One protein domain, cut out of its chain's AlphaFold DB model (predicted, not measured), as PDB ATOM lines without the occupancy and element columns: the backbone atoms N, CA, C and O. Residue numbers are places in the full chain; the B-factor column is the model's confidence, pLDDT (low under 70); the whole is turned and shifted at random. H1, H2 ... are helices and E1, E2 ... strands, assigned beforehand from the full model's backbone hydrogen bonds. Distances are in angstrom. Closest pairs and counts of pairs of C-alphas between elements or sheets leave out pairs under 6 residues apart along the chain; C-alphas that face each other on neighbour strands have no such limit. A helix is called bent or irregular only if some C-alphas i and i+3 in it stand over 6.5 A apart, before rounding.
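Overview. This is residues 18 to 233 of the 386 residues of an uncharacterized protein of uncultured archaeon (UniProt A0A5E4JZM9). The model is a barrel of eight parallel strands with helices round its outside, nearly closed: its two edge strands, E3 and E4, come within 6.0 A of each other but are not paired as neighbours. H3 and H4 pack along the outside of E4 and E5, H1, H2 and H6 only graze the strands, H7 is over E8, and H5 packs on H6. The printed part has 216 residues with seven named helices and eight named strands, in the order E1 H1 E2 H2 E3 H3 E4 H4 E5 H5 E6 H6 E7 H7 E8, and the class is mixed, helices and strands. The strands run side by side as E3 E2 E1 E8 E7 E6 E5 E4. The whole is compact, with a radius of gyration of the C-alphas of 17.2 A and spans of 49 by 48 by 31 A.

Arrangement. The sheet of E3, residues 60 to 65, E2, 37 to 42, E1, 18 to 20, E8, 211 to 213, E7, 182 to 185, E6, 149 to 153, E5, 124 to 130, and E4, 91 to 94, is strongly twisted and curled like part of a barrel, its curl being 231 degrees. It is a folded sheet, one sheet bent back on itself into two leaves: E3 E2 E1 face E7 E6 E5 E4, with E8 as the hinge. The edge strands E3 and E4 come closest at the C-alphas of Leu 62 and Trp 91, 6.0 A apart. Within hydrogen-bond range are N 38 and O 60 of E2 and E3, 2.7 A, N 20 and O 37 of E1 and E2, 2.8 A, N 19 and O 212 of E1 and E8, 2.9 A, N 184 and O 211 of E7 and E8, 2.9 A, N 183 and O 150 of E7 and E6, 2.7 A, N 151 and O 127 of E6 and E5, 2.8 A, and N 94 and O 126 of E4 and E5, 2.8 A. H3, residues 74 to 86, is on the sheet over E4 at a height of 8.0 A and runs along the strands, at 6 degrees to E4 on the local plane; the closest C-alphas are those of Gln 84 and Ile 92, 5.9 A. H4, residues 102 to 118, is over E5 and E4 at a height of 10.0 A, along the strands. H6, residues 161 to 178, H1, 22 to 28, and H2, 53 to 58, only graze the sheet. H7, residues 205 to 208, only just lies over E8, with 3 of its 4 C-alphas on it. H6 touches H7, closest at the C-alphas of Val 168 and Val 208, 5.6 A. H5, residues 137 to 142, is not on the sheet; it touches H6 at a shallow tilt of 24 degrees, closest at the C-alphas of Pro 137 and Phe 174, 5.5 A. Six strand-helix-strand units, each two parallel neighbour strands with a helix between, have right-handed crossovers: E1 H1 E2, E2 H2 E3, E4 H4 E5, E5 H5 E6, E6 H6 E7 and E7 H7 E8. In H1 to H6 every O i to N i+4 pair is within hydrogen-bond range; H7 is too short for such a pair.

Along the chain. E1 begins at C-alpha 18, (26.869, 8.721, 40.262), and E8 ends at C-alpha 213, (22.153, 12.775, 41.338). H6 measures 25.7 A, from C-alpha 161 at (7.573, 6.959, 53.162), H4 24.5 A, E5 19.9 A and H3 18.7 A.

Size, cuts and confidence. The C-alphas farthest apart, of Asp 120 and His 195, are 53.7 A apart. The printed part has no cut, and the long link is E7 to H7, 19 residues. Residues 214 to 233 have no named element. The mean pLDDT of the printed part is 70.9, and 93 residues are under 70, among them 155 to 182 and 185 to 233.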
ATOM      1  N   ARG A  18      27.244   7.440  39.663       66.19
ATOM      2  CA  ARG A  18      26.869   8.721  40.262       66.19
ATOM      3  C   ARG A  18      27.050   9.873  39.279       66.19
ATOM      4  O   ARG A  18      27.995   9.908  38.495       66.19
ATOM      5  N   MET A  19      26.146  10.838  39.378       75.56
ATOM      6  CA  MET A  19      26.215  12.107  38.666       75.56
ATOM      7  C   MET A  19      26.943  13.185  39.488       75.56
ATOM      8  O   MET A  19      26.658  13.349  40.680       75.56
ATOM      9  N   TYR A  20      27.829  13.948  38.842       73.12
ATOM     10  CA  TYR A  20      28.629  15.026  39.438       73.12
ATOM     11  C   TYR A  20      28.506  16.324  38.644       73.12
ATOM     12  O   TYR A  20      28.648  16.335  37.426       73.12
ATOM     13  N   THR A  21      28.277  17.434  39.335       80.25
ATOM     14  CA  THR A  21      28.317  18.775  38.743       80.25
ATOM     15  C   THR A  21      29.746  19.313  38.691       80.25
ATOM     16  O   THR A  21      30.627  18.838  39.406       80.25
ATOM     17  N   LYS A  22      29.967  20.392  37.929       83.56
ATOM     18  CA  LYS A  22      31.230  21.152  37.970       83.56
ATOM     19  C   LYS A  22      31.632  21.543  39.397       83.56
ATOM     20  O   LYS A  22      32.771  21.334  39.788       83.56
ATOM     21  N   LYS A  23      30.675  22.046  40.189       78.25
ATOM     22  CA  LYS A  23      30.910  22.423  41.591       78.25
ATOM     23  C   LYS A  23      31.388  21.230  42.422       78.25
ATOM     24  O   LYS A  23      32.238  21.409  43.286       78.25
ATOM     25  N   ASP A  24      30.850  20.036  42.170       69.25
ATOM     26  CA  ASP A  24      31.284  18.830  42.875       69.25
ATOM     27  C   ASP A  24      32.745  18.502  42.535       69.25
ATOM     28  O   ASP A  24      33.542  18.346  43.454       69.25
ATOM     29  N   LEU A  25      33.122  18.499  41.249       69.19
ATOM     30  CA  LEU A  25      34.509  18.253  40.814       69.19
ATOM     31  C   LEU A  25      35.495  19.316  41.334       69.19
ATOM     32  O   LEU A  25      36.599  18.991  41.777       69.19
ATOM     33  N   ASP A  26      35.084  20.586  41.340       71.38
ATOM     34  CA  ASP A  26      35.885  21.692  41.866       71.38
ATOM     35  C   ASP A  26      36.123  21.539  43.374       71.38
ATOM     36  O   ASP A  26      37.268  21.615  43.821       71.38
ATOM     37  N   ASN A  27      35.066  21.247  44.142       62.28
ATOM     38  CA  ASN A  27      35.163  20.963  45.576       62.28
ATOM     39  C   ASN A  27      36.027  19.727  45.856       62.28
ATOM     40  O   ASN A  27      36.702  19.656  46.880       62.28
ATOM     41  N   MET A  28      35.981  18.746  44.956       58.00
ATOM     42  CA  MET A  28      36.765  17.520  45.031       58.00
ATOM     43  C   MET A  28      38.246  17.709  44.755       58.00
ATOM     44  O   MET A  28      39.027  16.812  45.073       58.00
ATOM     45  N   GLU A  29      38.618  18.838  44.152       63.59
ATOM     46  CA  GLU A  29      39.963  19.087  43.646       63.59
ATOM     47  C   GLU A  29      40.413  18.002  42.647       63.59
ATOM     48  O   GLU A  29      41.580  17.611  42.640       63.59
ATOM     49  N   VAL A  30      39.492  17.535  41.792       60.12
ATOM     50  CA  VAL A  30      39.769  16.595  40.687       60.12
ATOM     51  C   VAL A  30      39.331  17.185  39.350       60.12
ATOM     52  O   VAL A  30      38.466  18.059  39.306       60.12
ATOM     53  N   ASP A  31      39.910  16.691  38.256       65.38
ATOM     54  CA  ASP A  31      39.547  17.133  36.905       65.38
ATOM     55  C   ASP A  31      38.370  16.330  36.323       65.38
ATOM     56  O   ASP A  31      37.536  16.895  35.621       65.38
ATOM     57  N   TYR A  32      38.274  15.029  36.625       69.56
ATOM     58  CA  TYR A  32      37.179  14.145  36.205       69.56
ATOM     59  C   TYR A  32      37.073  12.906  37.114       69.56
ATOM     60  O   TYR A  32      37.933  12.676  37.967       69.56
ATOM     61  N   ILE A  33      36.015  12.110  36.925       64.62
ATOM     62  CA  ILE A  33      35.792  10.825  37.605       64.62
ATOM     63  C   ILE A  33      35.410   9.782  36.553       64.62
ATOM     64  O   ILE A  33      34.352   9.885  35.937       64.62
ATOM     65  N   GLU A  34      36.261   8.784  36.340       65.06
ATOM     66  CA  GLU A  34      35.951   7.663  35.445       65.06
ATOM     67  C   GLU A  34      34.738   6.868  35.961       65.06
ATOM     68  O   GLU A  34      34.484   6.811  37.166       65.06
ATOM     69  N   GLY A  35      33.952   6.264  35.065       63.53
ATOM     70  CA  GLY A  35      32.772   5.493  35.468       63.53
ATOM     71  C   GLY A  35      31.581   6.341  35.904       63.53
ATOM     72  O   GLY A  35      30.535   5.785  36.232       63.53
ATOM     73  N   ALA A  36      31.709   7.669  35.895       71.56
ATOM     74  CA  ALA A  36      30.693   8.592  36.370       71.56
ATOM     75  C   ALA A  36      30.150   9.504  35.262       71.56
ATOM     76  O   ALA A  36      30.668   9.581  34.146       71.56
ATOM     77  N   ILE A  37      29.069  10.208  35.601       80.19
ATOM     78  CA  ILE A  37      28.371  11.108  34.687       80.19
ATOM     79  C   ILE A  37      28.608  12.548  35.125       80.19
ATOM     80  O   ILE A  37      28.322  12.926  36.261       80.19
ATOM     81  N   PHE A  38      29.099  13.374  34.215       87.06
ATOM     82  CA  PHE A  38      29.126  14.814  34.354       87.06
ATOM     83  C   PHE A  38      27.728  15.385  34.104       87.06
ATOM     84  O   PHE A  38      27.204  15.361  32.990       87.06
ATOM     85  N   PHE A  39      27.119  15.898  35.165       88.19
ATOM     86  CA  PHE A  39      25.779  16.464  35.181       88.19
ATOM     87  C   PHE A  39      25.841  17.981  35.018       88.19
ATOM     88  O   PHE A  39      25.998  18.741  35.980       88.19
ATOM     89  N   ASN A  40      25.716  18.423  33.772       90.12
ATOM     90  CA  ASN A  40      25.744  19.826  33.397       90.12
ATOM     91  C   ASN A  40      24.318  20.371  33.341       90.12
ATOM     92  O   ASN A  40      23.616  20.220  32.344       90.12
ATOM     93  N   ARG A  41      23.856  20.981  34.432       87.44
ATOM     94  CA  ARG A  41      22.494  21.517  34.510       87.44
ATOM     95  C   ARG A  41      22.416  22.937  33.959       87.44
ATOM     96  O   ARG A  41      23.171  23.806  34.386       87.44
ATOM     97  N   SER A  42      21.392  23.203  33.154       87.12
ATOM     98  CA  SER A  42      20.995  24.560  32.770       87.12
ATOM     99  C   SER A  42      19.488  24.766  32.927       87.12
ATOM    100  O   SER A  42      18.721  23.810  33.043       87.12
ATOM    101  N   LYS A  43      19.050  26.029  32.920       85.81
ATOM    102  CA  LYS A  43      17.646  26.346  32.626       85.81
ATOM    103  C   LYS A  43      17.354  25.991  31.157       85.81
ATOM    104  O   LYS A  43      18.281  26.023  30.352       85.81
ATOM    105  N   PRO A  44      16.097  25.737  30.767       78.75
ATOM    106  CA  PRO A  44      15.787  25.221  29.428       78.75
ATOM    107  C   PRO A  44      16.237  26.163  28.302       78.75
ATOM    108  O   PRO A  44      16.863  25.736  27.333       78.75
ATOM    109  N   ASP A  45      16.048  27.468  28.503       76.25
ATOM    110  CA  ASP A  45      16.474  28.508  27.559       76.25
ATOM    111  C   ASP A  45      17.922  28.986  27.799       76.25
ATOM    112  O   ASP A  45      18.456  29.788  27.039       76.25
ATOM    113  N   GLY A  46      18.586  28.503  28.853       72.50
ATOM    114  CA  GLY A  46      19.938  28.921  29.219       72.50
ATOM    115  C   GLY A  46      21.011  28.198  28.412       72.50
ATOM    116  O   GLY A  46      20.846  27.036  28.033       72.50
ATOM    117  N   SER A  47      22.147  28.846  28.169       82.62
ATOM    118  CA  SER A  47      23.343  28.162  27.668       82.62
ATOM    119  C   SER A  47      23.870  27.186  28.721       82.62
ATOM    120  O   SER A  47      23.915  27.506  29.911       82.62
ATOM    121  N   PHE A  48      24.269  25.991  28.291       87.38
ATOM    122  CA  PHE A  48      25.010  25.081  29.157       87.38
ATOM    123  C   PHE A  48      26.389  25.666  29.455       87.38
ATOM    124  O   PHE A  48      26.966  26.366  28.622       87.38
ATOM    125  N   SER A  49      26.905  25.404  30.656       86.12
ATOM    126  CA  SER A  49      28.273  25.807  30.982       86.12
ATOM    127  C   SER A  49      29.254  25.030  30.113       86.12
ATOM    128  O   SER A  49      29.012  23.857  29.814       86.12
ATOM    129  N   GLU A  50      30.361  25.669  29.737       87.94
ATOM    130  CA  GLU A  50      31.431  25.003  29.002       87.94
ATOM    131  C   GLU A  50      31.979  23.816  29.809       87.94
ATOM    132  O   GLU A  50      32.238  23.922  31.014       87.94
ATOM    133  N   ILE A  51      32.120  22.678  29.130       89.38
ATOM    134  CA  ILE A  51      32.616  21.429  29.703       89.38
ATOM    135  C   ILE A  51      34.099  21.305  29.350       89.38
ATOM    136  O   ILE A  51      34.421  21.319  28.159       89.38
ATOM    137  N   PRO A  52      34.999  21.163  30.340       86.56
ATOM    138  CA  PRO A  52      36.422  20.977  30.079       86.56
ATOM    139  C   PRO A  52      36.688  19.774  29.172       86.56
ATOM    140  O   PRO A  52      36.066  18.726  29.337       86.56
ATOM    141  N   GLU A  53      37.660  19.890  28.266       86.94
ATOM    142  CA  GLU A  53      37.997  18.824  27.309       86.94
ATOM    143  C   GLU A  53      38.317  17.488  27.996       86.94
ATOM    144  O   GLU A  53      37.835  16.442  27.575       86.94
ATOM    145  N   LEU A  54      39.039  17.529  29.121       82.75
ATOM    146  CA  LEU A  54      39.335  16.339  29.923       82.75
ATOM    147  C   LEU A  54      38.068  15.642  30.433       82.75
ATOM    148  O   LEU A  54      37.991  14.418  30.399       82.75
ATOM    149  N   VAL A  55      37.057  16.393  30.868       85.50
ATOM    150  CA  VAL A  55      35.769  15.813  31.271       85.50
ATOM    151  C   VAL A  55      35.070  15.210  30.058       85.50
ATOM    152  O   VAL A  55      34.555  14.099  30.151       85.50
ATOM    153  N   ARG A  56      35.089  15.904  28.911       87.38
ATOM    154  CA  ARG A  56      34.427  15.426  27.690       87.38
ATOM    155  C   ARG A  56      34.964  14.082  27.212       87.38
ATOM    156  O   ARG A  56      34.186  13.212  26.830       87.38
ATOM    157  N   GLN A  57      36.281  13.922  27.266       85.12
ATOM    158  CA  GLN A  57      36.968  12.717  26.810       85.12
ATOM    159  C   GLN A  57      36.821  11.533  27.778       85.12
ATOM    160  O   GLN A  57      36.891  10.388  27.339       85.12
ATOM    161  N   ASN A  58      36.610  11.788  29.076       79.75
ATOM    162  CA  ASN A  58      36.727  10.752  30.112       79.75
ATOM    163  C   ASN A  58      35.441  10.476  30.916       79.75
ATOM    164  O   ASN A  58      35.391   9.496  31.656       79.75
ATOM    165  N   MET A  59      34.394  11.301  30.798       81.44
ATOM    166  CA  MET A  59      33.120  11.116  31.509       81.44
ATOM    167  C   MET A  59      31.934  11.071  30.552       81.44
ATOM    168  O   MET A  59      31.946  11.704  29.497       81.44
ATOM    169  N   VAL A  60      30.867  10.378  30.962       85.88
ATOM    170  CA  VAL A  60      29.543  10.503  30.327       85.88
ATOM    171  C   VAL A  60      28.986  11.889  30.603       85.88
ATOM    172  O   VAL A  60      28.987  12.342  31.737       85.88
ATOM    173  N   ILE A  61      28.534  12.589  29.574       90.94
ATOM    174  CA  ILE A  61      28.051  13.959  29.624       90.94
ATOM    175  C   ILE A  61      26.533  13.939  29.536       90.94
ATOM    176  O   ILE A  61      25.953  13.614  28.498       90.94
ATOM    177  N   LEU A  62      25.893  14.410  30.602       90.94
ATOM    178  CA  LEU A  62      24.473  14.719  30.621       90.94
ATOM    179  C   LEU A  62      24.280  16.234  30.724       90.94
ATOM    180  O   LEU A  62      24.427  16.826  31.795       90.94
ATOM    181  N   ASN A  63      23.904  16.854  29.607       91.62
ATOM    182  CA  ASN A  63      23.411  18.228  29.583       91.62
ATOM    183  C   ASN A  63      21.928  18.223  29.973       91.62
ATOM    184  O   ASN A  63      21.074  17.938  29.145       91.62
ATOM    185  N   TYR A  64      21.620  18.507  31.240       90.56
ATOM    186  CA  TYR A  64      20.264  18.426  31.794       90.56
ATOM    187  C   TYR A  64      19.522  19.781  31.731       90.56
ATOM    188  O   TYR A  64      19.877  20.705  32.479       90.56
ATOM    189  N   PRO A  65      18.481  19.930  30.887       90.44
ATOM    190  CA  PRO A  65      17.616  21.106  30.850       90.44
ATOM    191  C   PRO A  65      16.537  21.033  31.946       90.44
ATOM    192  O   PRO A  65      15.539  20.323  31.828       90.44
ATOM    193  N   ASP A  66      16.701  21.808  33.019       88.94
ATOM    194  CA  ASP A  66      15.797  21.809  34.179       88.94
ATOM    195  C   ASP A  66      14.448  22.484  33.869       88.94
ATOM    196  O   ASP A  66      14.274  23.696  34.027       88.94
ATOM    197  N   CYS A  67      13.467  21.679  33.456       90.44
ATOM    198  CA  CYS A  67      12.103  22.122  33.143       90.44
ATOM    199  C   CYS A  67      11.142  22.064  34.340       90.44
ATOM    200  O   CYS A  67       9.959  22.387  34.210       90.44
ATOM    201  N   SER A  68      11.636  21.742  35.541       86.31
ATOM    202  CA  SER A  68      10.804  21.432  36.714       86.31
ATOM    203  C   SER A  68       9.929  22.586  37.228       86.31
ATOM    204  O   SER A  68       9.036  22.384  38.056       86.31
ATOM    205  N   SER A  69      10.193  23.812  36.772       86.50
ATOM    206  CA  SER A  69       9.432  25.022  37.112       86.50
ATOM    207  C   SER A  69       8.479  25.487  36.003       86.50
ATOM    208  O   SER A  69       7.638  26.353  36.255       86.50
ATOM    209  N   ILE A  70       8.561  24.891  34.810       89.69
ATOM    210  CA  ILE A  70       7.871  25.325  33.592       89.69
ATOM    211  C   ILE A  70       6.738  24.348  33.262       89.69
ATOM    212  O   ILE A  70       6.900  23.142  33.408       89.69
ATOM    213  N   LYS A  71       5.585  24.864  32.819       92.25
ATOM    214  CA  LYS A  71       4.494  24.028  32.291       92.25
ATOM    215  C   LYS A  71       4.876  23.423  30.939       92.25
ATOM    216  O   LYS A  71       5.551  24.084  30.147       92.25
ATOM    217  N   PHE A  72       4.399  22.209  30.694       93.81
ATOM    218  CA  PHE A  72       4.585  21.508  29.433       93.81
ATOM    219  C   PHE A  72       4.023  22.300  28.241       93.81
ATOM    220  O   PHE A  72       2.992  22.968  28.352       93.81
ATOM    221  N   SER A  73       4.726  22.229  27.111       94.38
ATOM    222  CA  SER A  73       4.175  22.487  25.782       94.38
ATOM    223  C   SER A  73       5.042  21.808  24.723       94.38
ATOM    224  O   SER A  73       6.270  21.792  24.840       94.38
ATOM    225  N   GLU A  74       4.418  21.321  23.654       94.81
ATOM    226  CA  GLU A  74       5.107  20.664  22.535       94.81
ATOM    227  C   GLU A  74       6.183  21.549  21.901       94.81
ATOM    228  O   GLU A  74       7.314  21.120  21.697       94.81
ATOM    229  N   ILE A  75       5.869  22.831  21.674       94.12
ATOM    230  CA  ILE A  75       6.817  23.800  21.101       94.12
ATOM    231  C   ILE A  75       8.077  23.918  21.969       94.12
ATOM    232  O   ILE A  75       9.181  24.043  21.442       94.12
ATOM    233  N   LYS A  76       7.932  23.899  23.300       93.00
ATOM    234  CA  LYS A  76       9.081  23.967  24.210       93.00
ATOM    235  C   LYS A  76       9.853  22.660  24.222       93.00
ATOM    236  O   LYS A  76      11.076  22.710  24.140       93.00
ATOM    237  N   LEU A  77       9.157  21.526  24.302       94.38
ATOM    238  CA  LEU A  77       9.780  20.207  24.242       94.38
ATOM    239  C   LEU A  77      10.642  20.077  22.982       94.38
ATOM    240  O   LEU A  77      11.822  19.762  23.092       94.38
ATOM    241  N   LYS A  78      10.088  20.421  21.816       93.19
ATOM    242  CA  LYS A  78      10.801  20.376  20.540       93.19
ATOM    243  C   LYS A  78      12.055  21.250  20.547       93.19
ATOM    244  O   LYS A  78      13.135  20.756  20.261       93.19
ATOM    245  N   LYS A  79      11.952  22.508  20.994       92.81
ATOM    246  CA  LYS A  79      13.122  23.400  21.128       92.81
ATOM    247  C   LYS A  79      14.212  22.824  22.035       92.81
ATOM    248  O   LYS A  79      15.396  23.002  21.764       92.81
ATOM    249  N   ILE A  80      13.823  22.169  23.129       92.62
ATOM    250  CA  ILE A  80      14.757  21.530  24.064       92.62
ATOM    251  C   ILE A  80      15.431  20.312  23.422       92.62
ATOM    252  O   ILE A  80      16.628  20.111  23.625       92.62
ATOM    253  N   ILE A  81      14.683  19.508  22.666       92.25
ATOM    254  CA  ILE A  81      15.204  18.355  21.926       92.25
ATOM    255  C   ILE A  81      16.184  18.817  20.847       92.25
ATOM    256  O   ILE A  81      17.330  18.379  20.867       92.25
ATOM    257  N   ASP A  82      15.774  19.747  19.980       90.44
ATOM    258  CA  ASP A  82      16.591  20.265  18.873       90.44
ATOM    259  C   ASP A  82      17.936  20.790  19.396       90.44
ATOM    260  O   ASP A  82      19.004  20.404  18.924       90.44
ATOM    261  N   LYS A  83      17.902  21.569  20.485       90.00
ATOM    262  CA  LYS A  83      19.115  22.056  21.146       90.00
ATOM    263  C   LYS A  83      19.994  20.918  21.661       90.00
ATOM    264  O   LYS A  83      21.208  20.988  21.541       90.00
ATOM    265  N   GLN A  84      19.414  19.883  22.266       91.00
ATOM    266  CA  GLN A  84      20.186  18.748  22.777       91.00
ATOM    267  C   GLN A  84      20.804  17.896  21.672       91.00
ATOM    268  O   GLN A  84      21.868  17.329  21.907       91.00
ATOM    269  N   ILE A  85      20.205  17.824  20.482       89.75
ATOM    270  CA  ILE A  85      20.794  17.146  19.318       89.75
ATOM    271  C   ILE A  85      22.117  17.820  18.925       89.75
ATOM    272  O   ILE A  85      23.108  17.129  18.707       89.75
ATOM    273  N   GLU A  86      22.178  19.149  18.955       87.88
ATOM    274  CA  GLU A  86      23.375  19.923  18.593       87.88
ATOM    275  C   GLU A  86      24.481  19.905  19.665       87.88
ATOM    276  O   GLU A  86      25.648  20.168  19.376       87.88
ATOM    277  N   LEU A  87      24.140  19.607  20.923       87.25
ATOM    278  CA  LEU A  87      25.115  19.608  22.016       87.25
ATOM    279  C   LEU A  87      26.065  18.415  21.938       87.25
ATOM    280  O   LEU A  87      25.659  17.300  21.640       87.25
ATOM    281  N   ASN A  88      27.320  18.600  22.336       84.44
ATOM    282  CA  ASN A  88      28.241  17.481  22.531       84.44
ATOM    283  C   ASN A  88      27.937  16.760  23.864       84.44
ATOM    284  O   ASN A  88      28.622  16.971  24.867       84.44
ATOM    285  N   SER A  89      26.837  16.003  23.900       87.81
ATOM    286  CA  SER A  89      26.411  15.128  25.001       87.81
ATOM    287  C   SER A  89      26.115  13.727  24.490       87.81
ATOM    288  O   SER A  89      25.728  13.563  23.337       87.81
ATOM    289  N   ASP A  90      26.229  12.738  25.373       89.69
ATOM    290  CA  ASP A  90      25.947  11.335  25.035       89.69
ATOM    291  C   ASP A  90      24.456  11.025  25.039       89.69
ATOM    292  O   ASP A  90      24.009  10.063  24.423       89.69
ATOM    293  N   TRP A  91      23.681  11.842  25.753       91.81
ATOM    294  CA  TRP A  91      22.263  11.618  25.987       91.81
ATOM    295  C   TRP A  91      21.418  12.794  25.520       91.81
ATOM    296  O   TRP A  91      21.836  13.955  25.598       91.81
ATOM    297  N   ILE A  92      20.199  12.471  25.092       93.00
ATOM    298  CA  ILE A  92      19.084  13.405  24.955       93.00
ATOM    299  C   ILE A  92      18.084  13.046  26.046       93.00
ATOM    300  O   ILE A  92      17.575  11.928  26.088       93.00
ATOM    301  N   ILE A  93      17.786  13.993  26.931       92.94
ATOM    302  CA  ILE A  93      16.755  13.806  27.948       92.94
ATOM    303  C   ILE A  93      15.484  14.553  27.560       92.94
ATOM    304  O   ILE A  93      15.522  15.724  27.182       92.94
ATOM    305  N   LEU A  94      14.344  13.884  27.689       95.06
ATOM    306  CA  LEU A  94      13.029  14.506  27.651       95.06
ATOM    307  C   LEU A  94      12.635  14.791  29.104       95.06
ATOM    308  O   LEU A  94      12.185  13.875  29.796       95.06
ATOM    309  N   PRO A  95      12.881  16.018  29.603       92.56
ATOM    310  CA  PRO A  95      12.856  16.314  31.030       92.56
ATOM    311  C   PRO A  95      11.434  16.308  31.600       92.56
ATOM    312  O   PRO A  95      10.444  16.474  30.882       92.56
ATOM    313  N   TYR A  96      11.340  16.208  32.925       91.88
ATOM    314  CA  TYR A  96      10.095  16.461  33.646       91.88
ATOM    315  C   TYR A  96       9.648  17.929  33.514       91.88
ATOM    316  O   TYR A  96      10.426  18.856  33.772       91.88
ATOM    317  N   PHE A  97       8.360  18.144  33.224       91.62
ATOM    318  CA  PHE A  97       7.718  19.463  33.271       91.62
ATOM    319  C   PHE A  97       6.801  19.603  34.486       91.62
ATOM    320  O   PHE A  97       6.163  18.658  34.950       91.62
ATOM    321  N   ARG A  98       6.684  20.826  35.010       89.38
ATOM    322  CA  ARG A  98       5.878  21.111  36.200       89.38
ATOM    323  C   ARG A  98       4.423  20.681  35.995       89.38
ATOM    324  O   ARG A  98       3.712  21.284  35.196       89.38
ATOM    325  N   LYS A  99       3.967  19.767  36.861       85.62
ATOM    326  CA  LYS A  99       2.599  19.215  36.872       85.62
ATOM    327  C   LYS A  99       2.206  18.555  35.538       85.62
ATOM    328  O   LYS A  99       1.061  18.704  35.127       85.62
ATOM    329  N   GLU A 100       3.143  17.867  34.886       86.56
ATOM    330  CA  GLU A 100       2.817  17.068  33.699       86.56
ATOM    331  C   GLU A 100       1.736  16.016  34.002       86.56
ATOM    332  O   GLU A 100       1.722  15.432  35.093       86.56
ATOM    333  N   ASN A 101       0.824  15.817  33.053       88.81
ATOM    334  CA  ASN A 101      -0.223  14.795  33.083       88.81
ATOM    335  C   ASN A 101       0.120  13.625  32.135       88.81
ATOM    336  O   ASN A 101       1.179  13.612  31.507       88.81
ATOM    337  N   ASP A 102      -0.770  12.639  32.016       87.81
ATOM    338  CA  ASP A 102      -0.521  11.468  31.165       87.81
ATOM    339  C   ASP A 102      -0.467  11.803  29.666       87.81
ATOM    340  O   ASP A 102       0.287  11.165  28.936       87.81
ATOM    341  N   PHE A 103      -1.211  12.816  29.206       90.25
ATOM    342  CA  PHE A 103      -1.111  13.302  27.825       90.25
ATOM    343  C   PHE A 103       0.292  13.859  27.553       90.25
ATOM    344  O   PHE A 103       0.945  13.418  26.615       90.25
ATOM    345  N   ASP A 104       0.804  14.723  28.434       93.00
ATOM    346  CA  ASP A 104       2.146  15.305  28.315       93.00
ATOM    347  C   ASP A 104       3.238  14.215  28.294       93.00
ATOM    348  O   ASP A 104       4.229  14.311  27.567       93.00
ATOM    349  N   VAL A 105       3.065  13.158  29.098       91.25
ATOM    350  CA  VAL A 105       3.969  11.999  29.112       91.25
ATOM    351  C   VAL A 105       3.912  11.232  27.792       91.25
ATOM    352  O   VAL A 105       4.971  10.905  27.259       91.25
ATOM    353  N   LYS A 106       2.719  10.982  27.244       91.06
ATOM    354  CA  LYS A 106       2.552  10.314  25.943       91.06
ATOM    355  C   LYS A 106       3.188  11.115  24.815       91.06
ATOM    356  O   LYS A 106       4.005  10.568  24.092       91.06
ATOM    357  N   THR A 107       2.976  12.427  24.773       94.06
ATOM    358  CA  THR A 107       3.615  13.299  23.779       94.06
ATOM    359  C   THR A 107       5.148  13.263  23.848       94.06
ATOM    360  O   THR A 107       5.827  13.331  22.821       94.06
ATOM    361  N   LYS A 108       5.734  13.131  25.050       95.62
ATOM    362  CA  LYS A 108       7.182  12.887  25.186       95.62
ATOM    363  C   LYS A 108       7.579  11.523  24.616       95.62
ATOM    364  O   LYS A 108       8.595  11.437  23.941       95.62
ATOM    365  N   ILE A 109       6.803  10.471  24.867       93.44
ATOM    366  CA  ILE A 109       7.070   9.132  24.319       93.44
ATOM    367  C   ILE A 109       7.008   9.145  22.787       93.44
ATOM    368  O   ILE A 109       7.929   8.626  22.162       93.44
ATOM    369  N   ASP A 110       6.006   9.798  22.200       94.00
ATOM    370  CA  ASP A 110       5.880   9.956  20.744       94.00
ATOM    371  C   ASP A 110       7.100  10.698  20.174       94.00
ATOM    372  O   ASP A 110       7.673  10.313  19.159       94.00
ATOM    373  N   SER A 111       7.587  11.715  20.893       94.69
ATOM    374  CA  SER A 111       8.822  12.415  20.521       94.69
ATOM    375  C   SER A 111      10.054  11.499  20.582       94.69
ATOM    376  O   SER A 111      10.946  11.624  19.745       94.69
ATOM    377  N   CYS A 112      10.134  10.577  21.551       93.75
ATOM    378  CA  CYS A 112      11.200   9.572  21.593       93.75
ATOM    379  C   CYS A 112      11.123   8.609  20.398       93.75
ATOM    380  O   CYS A 112      12.157   8.269  19.826       93.75
ATOM    381  N   GLU A 113       9.918   8.184  20.014       93.19
ATOM    382  CA  GLU A 113       9.690   7.323  18.849       93.19
ATOM    383  C   GLU A 113      10.154   8.004  17.560       93.19
ATOM    384  O   GLU A 113      10.993   7.459  16.841       93.19
ATOM    385  N   ASP A 114       9.712   9.242  17.327       91.38
ATOM    386  CA  ASP A 114      10.129  10.064  16.189       91.38
ATOM    387  C   ASP A 114      11.655  10.204  16.105       91.38
ATOM    388  O   ASP A 114      12.247  10.119  15.024       91.38
ATOM    389  N   LEU A 115      12.300  10.424  17.251       91.00
ATOM    390  CA  LEU A 115      13.751  10.517  17.368       91.00
ATOM    391  C   LEU A 115      14.434   9.183  17.032       91.00
ATOM    392  O   LEU A 115      15.403   9.168  16.272       91.00
ATOM    393  N   LYS A 116      13.912   8.056  17.533       87.06
ATOM    394  CA  LYS A 116      14.440   6.718  17.220       87.06
ATOM    395  C   LYS A 116      14.247   6.311  15.767       87.06
ATOM    396  O   LYS A 116      15.070   5.547  15.267       87.06
ATOM    397  N   LEU A 117      13.193   6.781  15.105       86.38
ATOM    398  CA  LEU A 117      12.949   6.517  13.686       86.38
ATOM    399  C   LEU A 117      13.890   7.322  12.787       86.38
ATOM    400  O   LEU A 117      14.320   6.819  11.753       86.38
ATOM    401  N   LYS A 118      14.235   8.551  13.187       80.75
ATOM    402  CA  LYS A 118      15.062   9.456  12.379       80.75
ATOM    403  C   LYS A 118      16.567   9.177  12.449       80.75
ATOM    404  O   LYS A 118      17.252   9.664  11.571       80.75
ATOM    405  N   ARG A 119      17.065   8.415  13.439       62.94
ATOM    406  CA  ARG A 119      18.445   7.871  13.627       62.94
ATOM    407  C   ARG A 119      19.671   8.690  13.160       62.94
ATOM    408  O   ARG A 119      20.769   8.145  13.138       62.94
ATOM    409  N   ASP A 120      19.559   9.985  12.901       68.75
ATOM    410  CA  ASP A 120      20.678  10.821  12.439       68.75
ATOM    411  C   ASP A 120      21.630  11.255  13.577       68.75
ATOM    412  O   ASP A 120      22.396  12.208  13.436       68.75
ATOM    413  N   PHE A 121      21.585  10.592  14.737       74.25
ATOM    414  CA  PHE A 121      22.405  10.923  15.902       74.25
ATOM    415  C   PHE A 121      22.735   9.680  16.750       74.25
ATOM    416  O   PHE A 121      21.916   8.777  16.904       74.25
ATOM    417  N   ASP A 122      23.935   9.662  17.338       81.50
ATOM    418  CA  ASP A 122      24.477   8.558  18.154       81.50
ATOM    419  C   ASP A 122      24.291   8.808  19.664       81.50
ATOM    420  O   ASP A 122      25.230   8.746  20.452       81.50
ATOM    421  N   LYS A 123      23.080   9.209  20.071       89.25
ATOM    422  CA  LYS A 123      22.770   9.549  21.472       89.25
ATOM    423  C   LYS A 123      21.680   8.661  22.027       89.25
ATOM    424  O   LYS A 123      20.676   8.421  21.360       89.25
ATOM    425  N   GLU A 124      21.838   8.252  23.280       90.56
ATOM    426  CA  GLU A 124      20.808   7.485  23.977       90.56
ATOM    427  C   GLU A 124      19.692   8.414  24.490       90.56
ATOM    428  O   GLU A 124      19.931   9.556  24.901       90.56
ATOM    429  N   LEU A 125      18.455   7.921  24.476       93.06
ATOM    430  CA  LEU A 125      17.271   8.671  24.881       93.06
ATOM    431  C   LEU A 125      16.883   8.367  26.330       93.06
ATOM    432  O   LEU A 125      16.643   7.215  26.703       93.06
ATOM    433  N   ILE A 126      16.740   9.417  27.135       93.25
ATOM    434  CA  ILE A 126      16.243   9.344  28.510       93.25
ATOM    435  C   ILE A 126      14.842   9.949  28.560       93.25
ATOM    436  O   ILE A 126      14.671  11.153  28.375       93.25
ATOM    437  N   LEU A 127      13.842   9.139  28.897       94.62
ATOM    438  CA  LEU A 127      12.505   9.636  29.208       94.62
ATOM    439  C   LEU A 127      12.420   9.951  30.700       94.62
ATOM    440  O   LEU A 127      12.463   9.034  31.516       94.62
ATOM    441  N   GLU A 128      12.270  11.220  31.081       92.75
ATOM    442  CA  GLU A 128      12.080  11.592  32.482       92.75
ATOM    443  C   GLU A 128      10.612  11.821  32.832       92.75
ATOM    444  O   GLU A 128       9.917  12.588  32.168       92.75
ATOM    445  N   LEU A 129      10.157  11.191  33.915       90.00
ATOM    446  CA  LEU A 129       8.790  11.274  34.421       90.00
ATOM    447  C   LEU A 129       8.772  11.737  35.873       90.00
ATOM    448  O   LEU A 129       9.646  11.390  36.663       90.00
ATOM    449  N   SER A 130       7.707  12.413  36.282       86.38
ATOM    450  CA  SER A 130       7.421  12.611  37.708       86.38
ATOM    451  C   SER A 130       7.256  11.289  38.463       86.38
ATOM    452  O   SER A 130       6.527  10.404  38.012       86.38
ATOM    453  N   TYR A 131       7.752  11.202  39.702       77.00
ATOM    454  CA  TYR A 131       7.379  10.105  40.612       77.00
ATOM    455  C   TYR A 131       5.861  10.027  40.865       77.00
ATOM    456  O   TYR A 131       5.338   8.967  41.213       77.00
ATOM    457  N   LYS A 132       5.150  11.151  40.678       79.25
ATOM    458  CA  LYS A 132       3.691  11.254  40.804       79.25
ATOM    459  C   LYS A 132       2.921  10.908  39.532       79.25
ATOM    460  O   LYS A 132       1.706  10.921  39.605       79.25
ATOM    461  N   SER A 133       3.583  10.655  38.402       83.69
ATOM    462  CA  SER A 133       2.886  10.330  37.150       83.69
ATOM    463  C   SER A 133       1.987   9.103  37.341       83.69
ATOM    464  O   SER A 133       2.409   8.152  38.010       83.69
ATOM    465  N   ASP A 134       0.790   9.121  36.758       83.19
ATOM    466  CA  ASP A 134      -0.216   8.071  36.937       83.19
ATOM    467  C   ASP A 134      -0.125   6.955  35.884       83.19
ATOM    468  O   ASP A 134      -0.668   5.874  36.115       83.19
ATOM    469  N   ILE A 135       0.669   7.143  34.816       82.94
ATOM    470  CA  ILE A 135       0.953   6.082  33.835       82.94
ATOM    471  C   ILE A 135       1.427   4.792  34.522       82.94
ATOM    472  O   ILE A 135       2.386   4.773  35.305       82.94
ATOM    473  N   SER A 136       0.750   3.682  34.249       79.25
ATOM    474  CA  SER A 136       1.062   2.423  34.926       79.25
ATOM    475  C   SER A 136       2.436   1.876  34.492       79.25
ATOM    476  O   SER A 136       2.861   2.105  33.358       79.25
ATOM    477  N   PRO A 137       3.149   1.108  35.343       69.19
ATOM    478  CA  PRO A 137       4.399   0.457  34.937       69.19
ATOM    479  C   PRO A 137       4.250  -0.460  33.716       69.19
ATOM    480  O   PRO A 137       5.203  -0.608  32.959       69.19
ATOM    481  N   LYS A 138       3.068  -1.065  33.525       69.56
ATOM    482  CA  LYS A 138       2.770  -1.937  32.383       69.56
ATOM    483  C   LYS A 138       2.665  -1.138  31.085       69.56
ATOM    484  O   LYS A 138       3.383  -1.433  30.146       69.56
ATOM    485  N   GLU A 139       1.868  -0.071  31.081       82.31
ATOM    486  CA  GLU A 139       1.754   0.827  29.921       82.31
ATOM    487  C   GLU A 139       3.115   1.435  29.545       82.31
ATOM    488  O   GLU A 139       3.495   1.469  28.380       82.31
ATOM    489  N   LEU A 140       3.910   1.837  30.542       81.19
ATOM    490  CA  LEU A 140       5.266   2.336  30.312       81.19
ATOM    491  C   LEU A 140       6.224   1.253  29.781       81.19
ATOM    492  O   LEU A 140       7.137   1.562  29.017       81.19
ATOM    493  N   SER A 141       6.037  -0.006  30.188       74.94
ATOM    494  CA  SER A 141       6.797  -1.151  29.680       74.94
ATOM    495  C   SER A 141       6.493  -1.421  28.208       74.94
ATOM    496  O   SER A 141       7.425  -1.615  27.426       74.94
ATOM    497  N   ASP A 142       5.219  -1.387  27.822       79.12
ATOM    498  CA  ASP A 142       4.781  -1.617  26.439       79.12
ATOM    499  C   ASP A 142       5.400  -0.573  25.490       79.12
ATOM    500  O   ASP A 142       5.876  -0.892  24.399       79.12
ATOM    501  N   LEU A 143       5.514   0.670  25.965       87.88
ATOM    502  CA  LEU A 143       6.120   1.796  25.247       87.88
ATOM    503  C   LEU A 143       7.644   1.899  25.423       87.88
ATOM    504  O   LEU A 143       8.281   2.819  24.907       87.88
ATOM    505  N   SER A 144       8.259   0.973  26.161       83.69
ATOM    506  CA  SER A 144       9.652   1.123  26.581       83.69
ATOM    507  C   SER A 144      10.640   1.096  25.424       83.69
ATOM    508  O   SER A 144      11.704   1.698  25.525       83.69
ATOM    509  N   HIS A 145      10.311   0.440  24.310       86.50
ATOM    510  CA  HIS A 145      11.162   0.355  23.122       86.50
ATOM    511  C   HIS A 145      11.519   1.735  22.530       86.50
ATOM    512  O   HIS A 145      12.617   1.882  21.982       86.50
ATOM    513  N   ASN A 146      10.681   2.753  22.753       91.19
ATOM    514  CA  ASN A 146      10.864   4.113  22.243       91.19
ATOM    515  C   ASN A 146      11.983   4.904  22.937       91.19
ATOM    516  O   ASN A 146      12.511   5.838  22.354       91.19
ATOM    517  N   PHE A 147      12.429   4.517  24.132       91.75
ATOM    518  CA  PHE A 147      13.515   5.194  24.859       91.75
ATOM    519  C   PHE A 147      14.548   4.190  25.380       91.75
ATOM    520  O   PHE A 147      14.286   2.991  25.412       91.75
ATOM    521  N   ASP A 148      15.740   4.636  25.769       88.94
ATOM    522  CA  ASP A 148      16.821   3.741  26.217       88.94
ATOM    523  C   ASP A 148      16.861   3.625  27.742       88.94
ATOM    524  O   ASP A 148      16.992   2.524  28.282       88.94
ATOM    525  N   TYR A 149      16.615   4.741  28.434       87.31
ATOM    526  CA  TYR A 149      16.573   4.814  29.893       87.31
ATOM    527  C   TYR A 149      15.293   5.484  30.378       87.31
ATOM    528  O   TYR A 149      14.825   6.472  29.809       87.31
ATOM    529  N   LEU A 150      14.772   4.983  31.495       87.44
ATOM    530  CA  LEU A 150      13.740   5.676  32.255       87.44
ATOM    531  C   LEU A 150      14.409   6.547  33.318       87.44
ATOM    532  O   LEU A 150      15.225   6.045  34.079       87.44
ATOM    533  N   SER A 151      14.039   7.818  33.427       88.19
ATOM    534  CA  SER A 151      14.380   8.667  34.567       88.19
ATOM    535  C   SER A 151      13.138   8.961  35.401       88.19
ATOM    536  O   SER A 151      12.091   9.319  34.864       88.19
ATOM    537  N   ILE A 152      13.240   8.839  36.722       84.06
ATOM    538  CA  ILE A 152      12.196   9.289  37.642       84.06
ATOM    539  C   ILE A 152      12.662  10.535  38.387       84.06
ATOM    540  O   ILE A 152      13.642  10.516  39.132       84.06
ATOM    541  N   PHE A 153      11.907  11.613  38.220       81.75
ATOM    542  CA  PHE A 153      12.106  12.890  38.873       81.75
ATOM    543  C   PHE A 153      11.274  12.994  40.157       81.75
ATOM    544  O   PHE A 153      10.038  12.960  40.135       81.75
ATOM    545  N   TYR A 154      11.952  13.168  41.293       72.38
ATOM    546  CA  TYR A 154      11.293  13.248  42.599       72.38
ATOM    547  C   TYR A 154      10.943  14.683  43.042       72.38
ATOM    548  O   TYR A 154       9.884  14.946  43.606       72.38
ATOM    549  N   GLY A 155      11.811  15.658  42.768       60.81
ATOM    550  CA  GLY A 155      11.481  17.085  42.879       60.81
ATOM    551  C   GLY A 155      11.309  17.685  44.283       60.81
ATOM    552  O   GLY A 155      11.011  18.880  44.377       60.81
ATOM    553  N   VAL A 156      11.527  16.930  45.364       54.94
ATOM    554  CA  VAL A 156      11.453  17.437  46.751       54.94
ATOM    555  C   VAL A 156      12.642  16.967  47.594       54.94
ATOM    556  O   VAL A 156      13.142  15.863  47.425       54.94
ATOM    557  N   SER A 157      13.110  17.821  48.509       44.56
ATOM    558  CA  SER A 157      14.262  17.524  49.377       44.56
ATOM    559  C   SER A 157      13.945  16.538  50.509       44.56
ATOM    560  O   SER A 157      14.869  15.963  51.079       44.56
ATOM    561  N   PHE A 158      12.658  16.342  50.815       46.34
ATOM    562  CA  PHE A 158      12.144  15.446  51.854       46.34
ATOM    563  C   PHE A 158      10.980  14.636  51.291       46.34
ATOM    564  O   PHE A 158      10.098  15.199  50.641       46.34
ATOM    565  N   GLY A 159      10.989  13.326  51.520       44.66
ATOM    566  CA  GLY A 159       9.933  12.422  51.079       44.66
ATOM    567  C   GLY A 159       9.150  11.832  52.241       44.66
ATOM    568  O   GLY A 159       9.740  11.477  53.256       44.66
ATOM    569  N   GLY A 160       7.835  11.684  52.079       45.09
ATOM    570  CA  GLY A 160       7.071  10.760  52.918       45.09
ATOM    571  C   GLY A 160       7.351   9.319  52.487       45.09
ATOM    572  O   GLY A 160       7.523   9.058  51.293       45.09
ATOM    573  N   TYR A 161       7.381   8.388  53.436       47.78
ATOM    574  CA  TYR A 161       7.573   6.959  53.162       47.78
ATOM    575  C   TYR A 161       6.636   6.385  52.067       47.78
ATOM    576  O   TYR A 161       7.138   5.699  51.171       47.78
ATOM    577  N   PRO A 162       5.334   6.748  51.998       51.56
ATOM    578  CA  PRO A 162       4.446   6.264  50.932       51.56
ATOM    579  C   PRO A 162       4.903   6.641  49.514       51.56
ATOM    580  O   PRO A 162       4.749   5.869  48.567       51.56
ATOM    581  N   ALA A 163       5.520   7.816  49.349       55.44
ATOM    582  CA  ALA A 163       6.046   8.260  48.060       55.44
ATOM    583  C   ALA A 163       7.282   7.453  47.628       55.44
ATOM    584  O   ALA A 163       7.457   7.195  46.436       55.44
ATOM    585  N   PHE A 164       8.112   7.022  48.583       58.62
ATOM    586  CA  PHE A 164       9.251   6.142  48.322       58.62
ATOM    587  C   PHE A 164       8.812   4.734  47.949       58.62
ATOM    588  O   PHE A 164       9.292   4.196  46.961       58.62
ATOM    589  N   SER A 165       7.858   4.163  48.687       55.28
ATOM    590  CA  SER A 165       7.303   2.841  48.383       55.28
ATOM    591  C   SER A 165       6.687   2.803  46.977       55.28
ATOM    592  O   SER A 165       7.005   1.918  46.178       55.28
ATOM    593  N   LYS A 166       5.908   3.836  46.601       61.28
ATOM    594  CA  LYS A 166       5.369   3.982  45.235       61.28
ATOM    595  C   LYS A 166       6.484   4.047  44.182       61.28
ATOM    596  O   LYS A 166       6.362   3.417  43.131       61.28
ATOM    597  N   LEU A 167       7.566   4.778  44.461       66.81
ATOM    598  CA  LEU A 167       8.734   4.868  43.582       66.81
ATOM    599  C   LEU A 167       9.430   3.509  43.424       66.81
ATOM    600  O   LEU A 167       9.594   3.045  42.301       66.81
ATOM    601  N   VAL A 168       9.794   2.861  44.532       61.53
ATOM    602  CA  VAL A 168      10.476   1.557  44.564       61.53
ATOM    603  C   VAL A 168       9.676   0.524  43.777       61.53
ATOM    604  O   VAL A 168      10.218  -0.106  42.872       61.53
ATOM    605  N   LYS A 169       8.369   0.411  44.051       59.78
ATOM    606  CA  LYS A 169       7.468  -0.499  43.334       59.78
ATOM    607  C   LYS A 169       7.489  -0.228  41.834       59.78
ATOM    608  O   LYS A 169       7.682  -1.149  41.050       59.78
ATOM    609  N   ARG A 170       7.345   1.036  41.426       66.81
ATOM    610  CA  ARG A 170       7.362   1.420  40.008       66.81
ATOM    611  C   ARG A 170       8.668   1.031  39.324       66.81
ATOM    612  O   ARG A 170       8.621   0.451  38.244       66.81
ATOM    613  N   VAL A 171       9.808   1.342  39.942       66.44
ATOM    614  CA  VAL A 171      11.125   1.049  39.364       66.44
ATOM    615  C   VAL A 171      11.348  -0.456  39.268       66.44
ATOM    616  O   VAL A 171      11.682  -0.937  38.190       66.44
ATOM    617  N   ILE A 172      11.128  -1.206  40.351       57.81
ATOM    618  CA  ILE A 172      11.334  -2.658  40.358       57.81
ATOM    619  C   ILE A 172      10.431  -3.327  39.320       57.81
ATOM    620  O   ILE A 172      10.916  -4.132  38.530       57.81
ATOM    621  N   THR A 173       9.145  -2.962  39.261       56.16
ATOM    622  CA  THR A 173       8.225  -3.510  38.257       56.16
ATOM    623  C   THR A 173       8.673  -3.172  36.836       56.16
ATOM    624  O   THR A 173       8.722  -4.061  35.994       56.16
ATOM    625  N   PHE A 174       9.049  -1.922  36.552       63.09
ATOM    626  CA  PHE A 174       9.518  -1.537  35.220       63.09
ATOM    627  C   PHE A 174      10.798  -2.282  34.815       63.09
ATOM    628  O   PHE A 174      10.874  -2.810  33.706       63.09
ATOM    629  N   LYS A 175      11.783  -2.379  35.718       60.38
ATOM    630  CA  LYS A 175      13.020  -3.143  35.496       60.38
ATOM    631  C   LYS A 175      12.727  -4.618  35.237       60.38
ATOM    632  O   LYS A 175      13.285  -5.178  34.305       60.38
ATOM    633  N   ALA A 176      11.834  -5.228  36.014       52.12
ATOM    634  CA  ALA A 176      11.455  -6.628  35.836       52.12
ATOM    635  C   ALA A 176      10.788  -6.884  34.475       52.12
ATOM    636  O   ALA A 176      11.047  -7.906  33.852       52.12
ATOM    637  N   LEU A 177       9.959  -5.949  33.999       51.03
ATOM    638  CA  LEU A 177       9.254  -6.094  32.724       51.03
ATOM    639  C   LEU A 177      10.138  -5.814  31.502       51.03
ATOM    640  O   LEU A 177       9.932  -6.408  30.449       51.03
ATOM    641  N   THR A 178      11.108  -4.906  31.622       58.78
ATOM    642  CA  THR A 178      11.836  -4.369  30.455       58.78
ATOM    643  C   THR A 178      13.327  -4.676  30.450       58.78
ATOM    644  O   THR A 178      13.986  -4.486  29.431       58.78
ATOM    645  N   SER A 179      13.892  -5.091  31.587       57.28
ATOM    646  CA  SER A 179      15.340  -5.153  31.840       57.28
ATOM    647  C   SER A 179      16.087  -3.828  31.607       57.28
ATOM    648  O   SER A 179      17.319  -3.809  31.572       57.28
ATOM    649  N   LYS A 180      15.372  -2.702  31.452       65.31
ATOM    650  CA  LYS A 180      15.978  -1.392  31.203       65.31
ATOM    651  C   LYS A 180      16.475  -0.750  32.483       65.31
ATOM    652  O   LYS A 180      15.930  -0.939  33.569       65.31
ATOM    653  N   ARG A 181      17.504   0.072  32.320       69.81
ATOM    654  CA  ARG A 181      18.108   0.841  33.402       69.81
ATOM    655  C   ARG A 181      17.209   2.012  33.791       69.81
ATOM    656  O   ARG A 181      16.562   2.630  32.940       69.81
ATOM    657  N   VAL A 182      17.199   2.324  35.084       68.38
ATOM    658  CA  VAL A 182      16.420   3.423  35.654       68.38
ATOM    659  C   VAL A 182      17.333   4.425  36.343       68.38
ATOM    660  O   VAL A 182      18.103   4.091  37.242       68.38
ATOM    661  N   ILE A 183      17.206   5.676  35.933       78.50
ATOM    662  CA  ILE A 183      17.845   6.848  36.507       78.50
ATOM    663  C   ILE A 183      16.891   7.441  37.542       78.50
ATOM    664  O   ILE A 183      15.689   7.549  37.313       78.50
ATOM    665  N   CYS A 184      17.399   7.831  38.701       71.62
ATOM    666  CA  CYS A 184      16.597   8.491  39.723       71.62
ATOM    667  C   CYS A 184      17.173   9.873  40.024       71.62
ATOM    668  O   CYS A 184      18.234  10.020  40.638       71.62
ATOM    669  N   ASN A 185      16.437  10.901  39.609       69.06
ATOM    670  CA  ASN A 185      16.813  12.291  39.788       69.06
ATOM    671  C   ASN A 185      16.096  12.907  40.991       69.06
ATOM    672  O   ASN A 185      14.920  12.651  41.259       69.06
ATOM    673  N   ALA A 186      16.808  13.788  41.702       59.78
ATOM    674  CA  ALA A 186      16.251  14.607  42.781       59.78
ATOM    675  C   ALA A 186      15.717  13.843  44.013       59.78
ATOM    676  O   ALA A 186      14.876  14.376  44.738       59.78
ATOM    677  N   VAL A 187      16.191  12.625  44.263       54.91
ATOM    678  CA  VAL A 187      15.678  11.749  45.330       54.91
ATOM    679  C   VAL A 187      16.039  12.291  46.727       54.91
ATOM    680  O   VAL A 187      17.119  12.872  46.890       54.91
ATOM    681  N   PRO A 188      15.159  12.164  47.742       45.44
ATOM    682  CA  PRO A 188      15.360  12.829  49.017       45.44
ATOM    683  C   PRO A 188      16.411  12.085  49.843       45.44
ATOM    684  O   PRO A 188      16.527  10.864  49.797       45.44
ATOM    685  N   LEU A 189      17.153  12.842  50.649       41.28
ATOM    686  CA  LEU A 189      18.160  12.307  51.577       41.28
ATOM    687  C   LEU A 189      17.546  11.795  52.889       41.28
ATOM    688  O   LEU A 189      18.238  11.199  53.713       41.28
ATOM    689  N   LYS A 190      16.266  12.103  53.112       43.19
ATOM    690  CA  LYS A 190      15.561  11.919  54.379       43.19
ATOM    691  C   LYS A 190      14.122  11.485  54.117       43.19
ATOM    692  O   LYS A 190      13.416  12.140  53.340       43.19
ATOM    693  N   PHE A 191      13.703  10.422  54.800       42.34
ATOM    694  CA  PHE A 191      12.316   9.982  54.866       42.34
ATOM    695  C   PHE A 191      11.758  10.271  56.255       42.34
ATOM    696  O   PHE A 191      12.396   9.982  57.268       42.34
ATOM    697  N   ALA A 192      10.570  10.866  56.294       35.88
ATOM    698  CA  ALA A 192       9.794  11.000  57.518       35.88
ATOM    699  C   ALA A 192       8.727   9.897  57.532       35.88
ATOM    700  O   ALA A 192       7.962   9.772  56.569       35.88
ATOM    701  N   GLY A 193       8.715   9.084  58.589       36.06
ATOM    702  CA  GLY A 193       7.612   8.171  58.889       36.06
ATOM    703  C   GLY A 193       6.587   8.853  59.795       36.06
ATOM    704  O   GLY A 193       6.916   9.822  60.478       36.06
ATOM    705  N   GLU A 194       5.358   8.338  59.834       32.97
ATOM    706  CA  GLU A 194       4.294   8.865  60.711       32.97
ATOM    707  C   GLU A 194       4.631   8.722  62.208       32.97
ATOM    708  O   GLU A 194       4.147   9.500  63.028       32.97
ATOM    709  N   HIS A 195       5.534   7.797  62.559       31.28
ATOM    710  CA  HIS A 195       5.903   7.493  63.949       31.28
ATOM    711  C   HIS A 195       7.401   7.613  64.266       31.28
ATOM    712  O   HIS A 195       7.792   7.447  65.415       31.28
ATOM    713  N   ASN A 196       8.245   7.942  63.283       34.69
ATOM    714  CA  ASN A 196       9.677   8.151  63.491       34.69
ATOM    715  C   ASN A 196      10.149   9.370  62.696       34.69
ATOM    716  O   ASN A 196      10.115   9.396  61.460       34.69
ATOM    717  N   LYS A 197      10.584  10.396  63.432       34.84
ATOM    718  CA  LYS A 197      11.264  11.558  62.865       34.84
ATOM    719  C   LYS A 197      12.683  11.123  62.502       34.84
ATOM    720  O   LYS A 197      13.418  10.676  63.369       34.84
ATOM    721  N   ASP A 198      13.034  11.292  61.232       36.62
ATOM    722  CA  ASP A 198      14.349  11.024  60.633       36.62
ATOM    723  C   ASP A 198      14.745   9.545  60.472       36.62
ATOM    724  O   ASP A 198      15.496   8.982  61.261       36.62
ATOM    725  N   VAL A 199      14.375   8.956  59.326       36.81
ATOM    726  CA  VAL A 199      15.051   7.757  58.804       36.81
ATOM    727  C   VAL A 199      15.765   8.103  57.494       36.81
ATOM    728  O   VAL A 199      15.160   8.548  56.513       36.81
ATOM    729  N   ARG A 200      17.093   7.943  57.473       40.56
ATOM    730  CA  ARG A 200      17.949   8.231  56.309       40.56
ATOM    731  C   ARG A 200      18.212   6.947  55.522       40.56
ATOM    732  O   ARG A 200      19.180   6.240  55.783       40.56
ATOM    733  N   PHE A 201      17.382   6.646  54.527       42.06
ATOM    734  CA  PHE A 201      17.606   5.502  53.634       42.06
ATOM    735  C   PHE A 201      18.520   5.874  52.461       42.06
ATOM    736  O   PHE A 201      18.078   5.968  51.325       42.06
ATOM    737  N   MET A 202      19.810   6.091  52.725       37.00
ATOM    738  CA  MET A 202      20.840   6.163  51.673       37.00
ATOM    739  C   MET A 202      21.293   4.788  51.101       37.00
ATOM    740  O   MET A 202      21.735   4.759  49.954       37.00
ATOM    741  N   PRO A 203      21.166   3.637  51.804       34.97
ATOM    742  CA  PRO A 203      21.641   2.344  51.279       34.97
ATOM    743  C   PRO A 203      20.735   1.662  50.238       34.97
ATOM    744  O   PRO A 203      21.210   0.830  49.473       34.97
ATOM    745  N   CYS A 204      19.441   1.995  50.165       37.97
ATOM    746  CA  CYS A 204      18.495   1.314  49.261       37.97
ATOM    747  C   CYS A 204      18.551   1.832  47.812       37.97
ATOM    748  O   CYS A 204      17.847   1.334  46.941       37.97
ATOM    749  N   PHE A 205      19.382   2.836  47.533       44.69
ATOM    750  CA  PHE A 205      19.429   3.512  46.241       44.69
ATOM    751  C   PHE A 205      19.925   2.638  45.093       44.69
ATOM    752  O   PHE A 205      19.368   2.732  44.004       44.69
ATOM    753  N   GLY A 206      20.874   1.734  45.348       39.16
ATOM    754  CA  GLY A 206      21.323   0.761  44.346       39.16
ATOM    755  C   GLY A 206      20.234  -0.236  43.921       39.16
ATOM    756  O   GLY A 206      20.342  -0.827  42.854       39.16
ATOM    757  N   LEU A 207      19.163  -0.392  44.713       40.75
ATOM    758  CA  LEU A 207      17.985  -1.189  44.344       40.75
ATOM    759  C   LEU A 207      16.987  -0.382  43.490       40.75
ATOM    760  O   LEU A 207      16.275  -0.954  42.669       40.75
ATOM    761  N   VAL A 208      16.934   0.944  43.667       46.31
ATOM    762  CA  VAL A 208      15.906   1.829  43.081       46.31
ATOM    763  C   VAL A 208      16.406   2.585  41.849       46.31
ATOM    764  O   VAL A 208      15.603   2.959  41.008       46.31
ATOM    765  N   GLY A 209      17.709   2.790  41.677       51.78
ATOM    766  CA  GLY A 209      18.256   3.482  40.511       51.78
ATOM    767  C   GLY A 209      19.660   3.000  40.179       51.78
ATOM    768  O   GLY A 209      20.507   2.881  41.058       51.78
ATOM    769  N   ASP A 210      19.905   2.739  38.898       55.34
ATOM    770  CA  ASP A 210      21.240   2.402  38.389       55.34
ATOM    771  C   ASP A 210      22.124   3.654  38.309       55.34
ATOM    772  O   ASP A 210      23.349   3.562  38.352       55.34
ATOM    773  N   ILE A 211      21.492   4.830  38.204       60.94
ATOM    774  CA  ILE A 211      22.144   6.137  38.135       60.94
ATOM    775  C   ILE A 211      21.397   7.147  39.017       60.94
ATOM    776  O   ILE A 211      20.166   7.188  38.993       60.94
ATOM    777  N   TRP A 212      22.111   8.008  39.755       60.91
ATOM    778  CA  TRP A 212      21.479   9.070  40.558       60.91
ATOM    779  C   TRP A 212      22.297  10.361  40.691       60.91
ATOM    780  O   TRP A 212      23.528  10.370  40.613       60.91
ATOM    781  N   VAL A 213      21.587  11.456  41.003       60.00
ATOM    782  CA  VAL A 213      22.153  12.775  41.338       60.00
ATOM    783  C   VAL A 213      21.752  13.231  42.747       60.00
ATOM    784  O   VAL A 213      20.568  13.314  43.086       60.00
ATOM    785  N   LYS A 214      22.744  13.570  43.586       54.28
ATOM    786  CA  LYS A 214      22.528  14.150  44.930       54.28
ATOM    787  C   LYS A 214      22.243  15.655  44.810       54.28
ATOM    788  O   LYS A 214      22.879  16.349  44.029       54.28
ATOM    789  N   ASN A 215      21.334  16.184  45.637       52.34
ATOM    790  CA  ASN A 215      21.186  17.629  45.905       52.34
ATOM    791  C   ASN A 215      21.084  18.556  44.673       52.34
ATOM    792  O   ASN A 215      21.632  19.659  44.658       52.34
ATOM    793  N   TRP A 216      20.284  18.160  43.684       52.19
ATOM    794  CA  TRP A 216      20.102  18.869  42.411       52.19
ATOM    795  C   TRP A 216      19.714  20.365  42.513       52.19
ATOM    796  O   TRP A 216      20.008  21.125  41.597       52.19
ATOM    797  N   ARG A 217      19.061  20.834  43.595       44.31
ATOM    798  CA  ARG A 217      18.544  22.222  43.723       44.31
ATOM    799  C   ARG A 217      19.430  23.209  44.483       44.31
ATOM    800  O   ARG A 217      19.430  24.382  44.129       44.31
ATOM    801  N   ARG A 218      20.148  22.778  45.524       40.06
ATOM    802  CA  ARG A 218      20.912  23.688  46.404       40.06
ATOM    803  C   ARG A 218      22.415  23.687  46.155       40.06
ATOM    804  O   ARG A 218      23.105  24.369  46.896       40.06
ATOM    805  N   GLY A 219      22.878  22.973  45.120       34.03
ATOM    806  CA  GLY A 219      24.277  22.908  44.705       34.03
ATOM    807  C   GLY A 219      25.168  22.648  45.902       34.03
ATOM    808  O   GLY A 219      25.651  23.620  46.465       34.03
ATOM    809  N   GLY A 220      25.307  21.378  46.299       34.50
ATOM    810  CA  GLY A 220      26.124  20.904  47.422       34.50
ATOM    811  C   GLY A 220      26.613  22.011  48.358       34.50
ATOM    812  O   GLY A 220      27.610  22.681  48.068       34.50
ATOM    813  N   GLY A 221      25.910  22.228  49.476       32.03
ATOM    814  CA  GLY A 221      26.558  22.849  50.635       32.03
ATOM    815  C   GLY A 221      27.852  22.090  50.952       32.03
ATOM    816  O   GLY A 221      28.021  20.976  50.465       32.03
ATOM    817  N   SER A 222      28.744  22.713  51.719       32.56
ATOM    818  CA  SER A 222      30.151  22.367  52.004       32.56
ATOM    819  C   SER A 222      30.457  20.965  52.569       32.56
ATOM    820  O   SER A 222      31.424  20.787  53.301       32.56
ATOM    821  N   GLU A 223      29.698  19.939  52.219       34.50
ATOM    822  CA  GLU A 223      30.198  18.580  52.134       34.50
ATOM    823  C   GLU A 223      31.065  18.501  50.876       34.50
ATOM    824  O   GLU A 223      30.614  18.134  49.790       34.50
ATOM    825  N   ILE A 224      32.327  18.908  51.028       29.52
ATOM    826  CA  ILE A 224      33.412  18.487  50.149       29.52
ATOM    827  C   ILE A 224      33.420  16.958  50.208       29.52
ATOM    828  O   ILE A 224      34.057  16.359  51.070       29.52
ATOM    829  N   ILE A 225      32.671  16.301  49.330       30.33
ATOM    830  CA  ILE A 225      32.946  14.906  49.030       30.33
ATOM    831  C   ILE A 225      34.121  15.024  48.096       30.33
ATOM    832  O   ILE A 225      33.873  15.200  46.921       30.33
ATOM    833  N   LYS A 226      35.362  15.025  48.606       24.11
ATOM    834  CA  LYS A 226      36.547  14.739  47.782       24.11
ATOM    835  C   LYS A 226      36.262  13.473  46.979       24.11
ATOM    836  O   LYS A 226      35.427  12.673  47.403       24.11
ATOM    837  N   VAL A 227      36.926  13.247  45.841       25.77
ATOM    838  CA  VAL A 227      37.032  11.855  45.371       25.77
ATOM    839  C   VAL A 227      37.921  11.201  46.409       25.77
ATOM    840  O   VAL A 227      39.143  11.181  46.310       25.77
ATOM    841  N   THR A 228      37.300  10.854  47.525       25.55
ATOM    842  CA  THR A 228      37.898  10.186  48.643       25.55
ATOM    843  C   THR A 228      38.087   8.791  48.112       25.55
ATOM    844  O   THR A 228      37.142   8.007  48.034       25.55
ATOM    845  N   ASP A 229      39.321   8.535  47.685       24.97
ATOM    846  CA  ASP A 229      40.001   7.281  47.971       24.97
ATOM    847  C   ASP A 229      39.293   6.601  49.154       24.97
ATOM    848  O   ASP A 229      39.097   7.235  50.197       24.97
ATOM    849  N   LEU A 230      38.808   5.372  48.971       26.89
ATOM    850  CA  LEU A 230      37.963   4.657  49.942       26.89
ATOM    851  C   LEU A 230      38.598   4.608  51.353       26.89
ATOM    852  O   LEU A 230      37.910   4.411  52.350       26.89
ATOM    853  N   SER A 231      39.903   4.875  51.457       27.78
ATOM    854  CA  SER A 231      40.645   5.113  52.695       27.78
ATOM    855  C   SER A 231      40.199   6.327  53.532       27.78
ATOM    856  O   SER A 231      40.414   6.322  54.742       27.78
ATOM    857  N   ASP A 232      39.601   7.361  52.935       25.94
ATOM    858  CA  ASP A 232      39.370   8.683  53.553       25.94
ATOM    859  C   ASP A 232      37.918   8.877  54.056       25.94
ATOM    860  O   ASP A 232      37.607   9.822  54.783       25.94
ATOM    861  N   LEU A 233      37.028   7.911  53.783       27.83
ATOM    862  CA  LEU A 233      35.713   7.801  54.436       27.83
ATOM    863  C   LEU A 233      35.836   7.542  55.952       27.83
ATOM    864  O   LEU A 233      34.863   7.740  56.679       27.83
TER     865      LEU A 233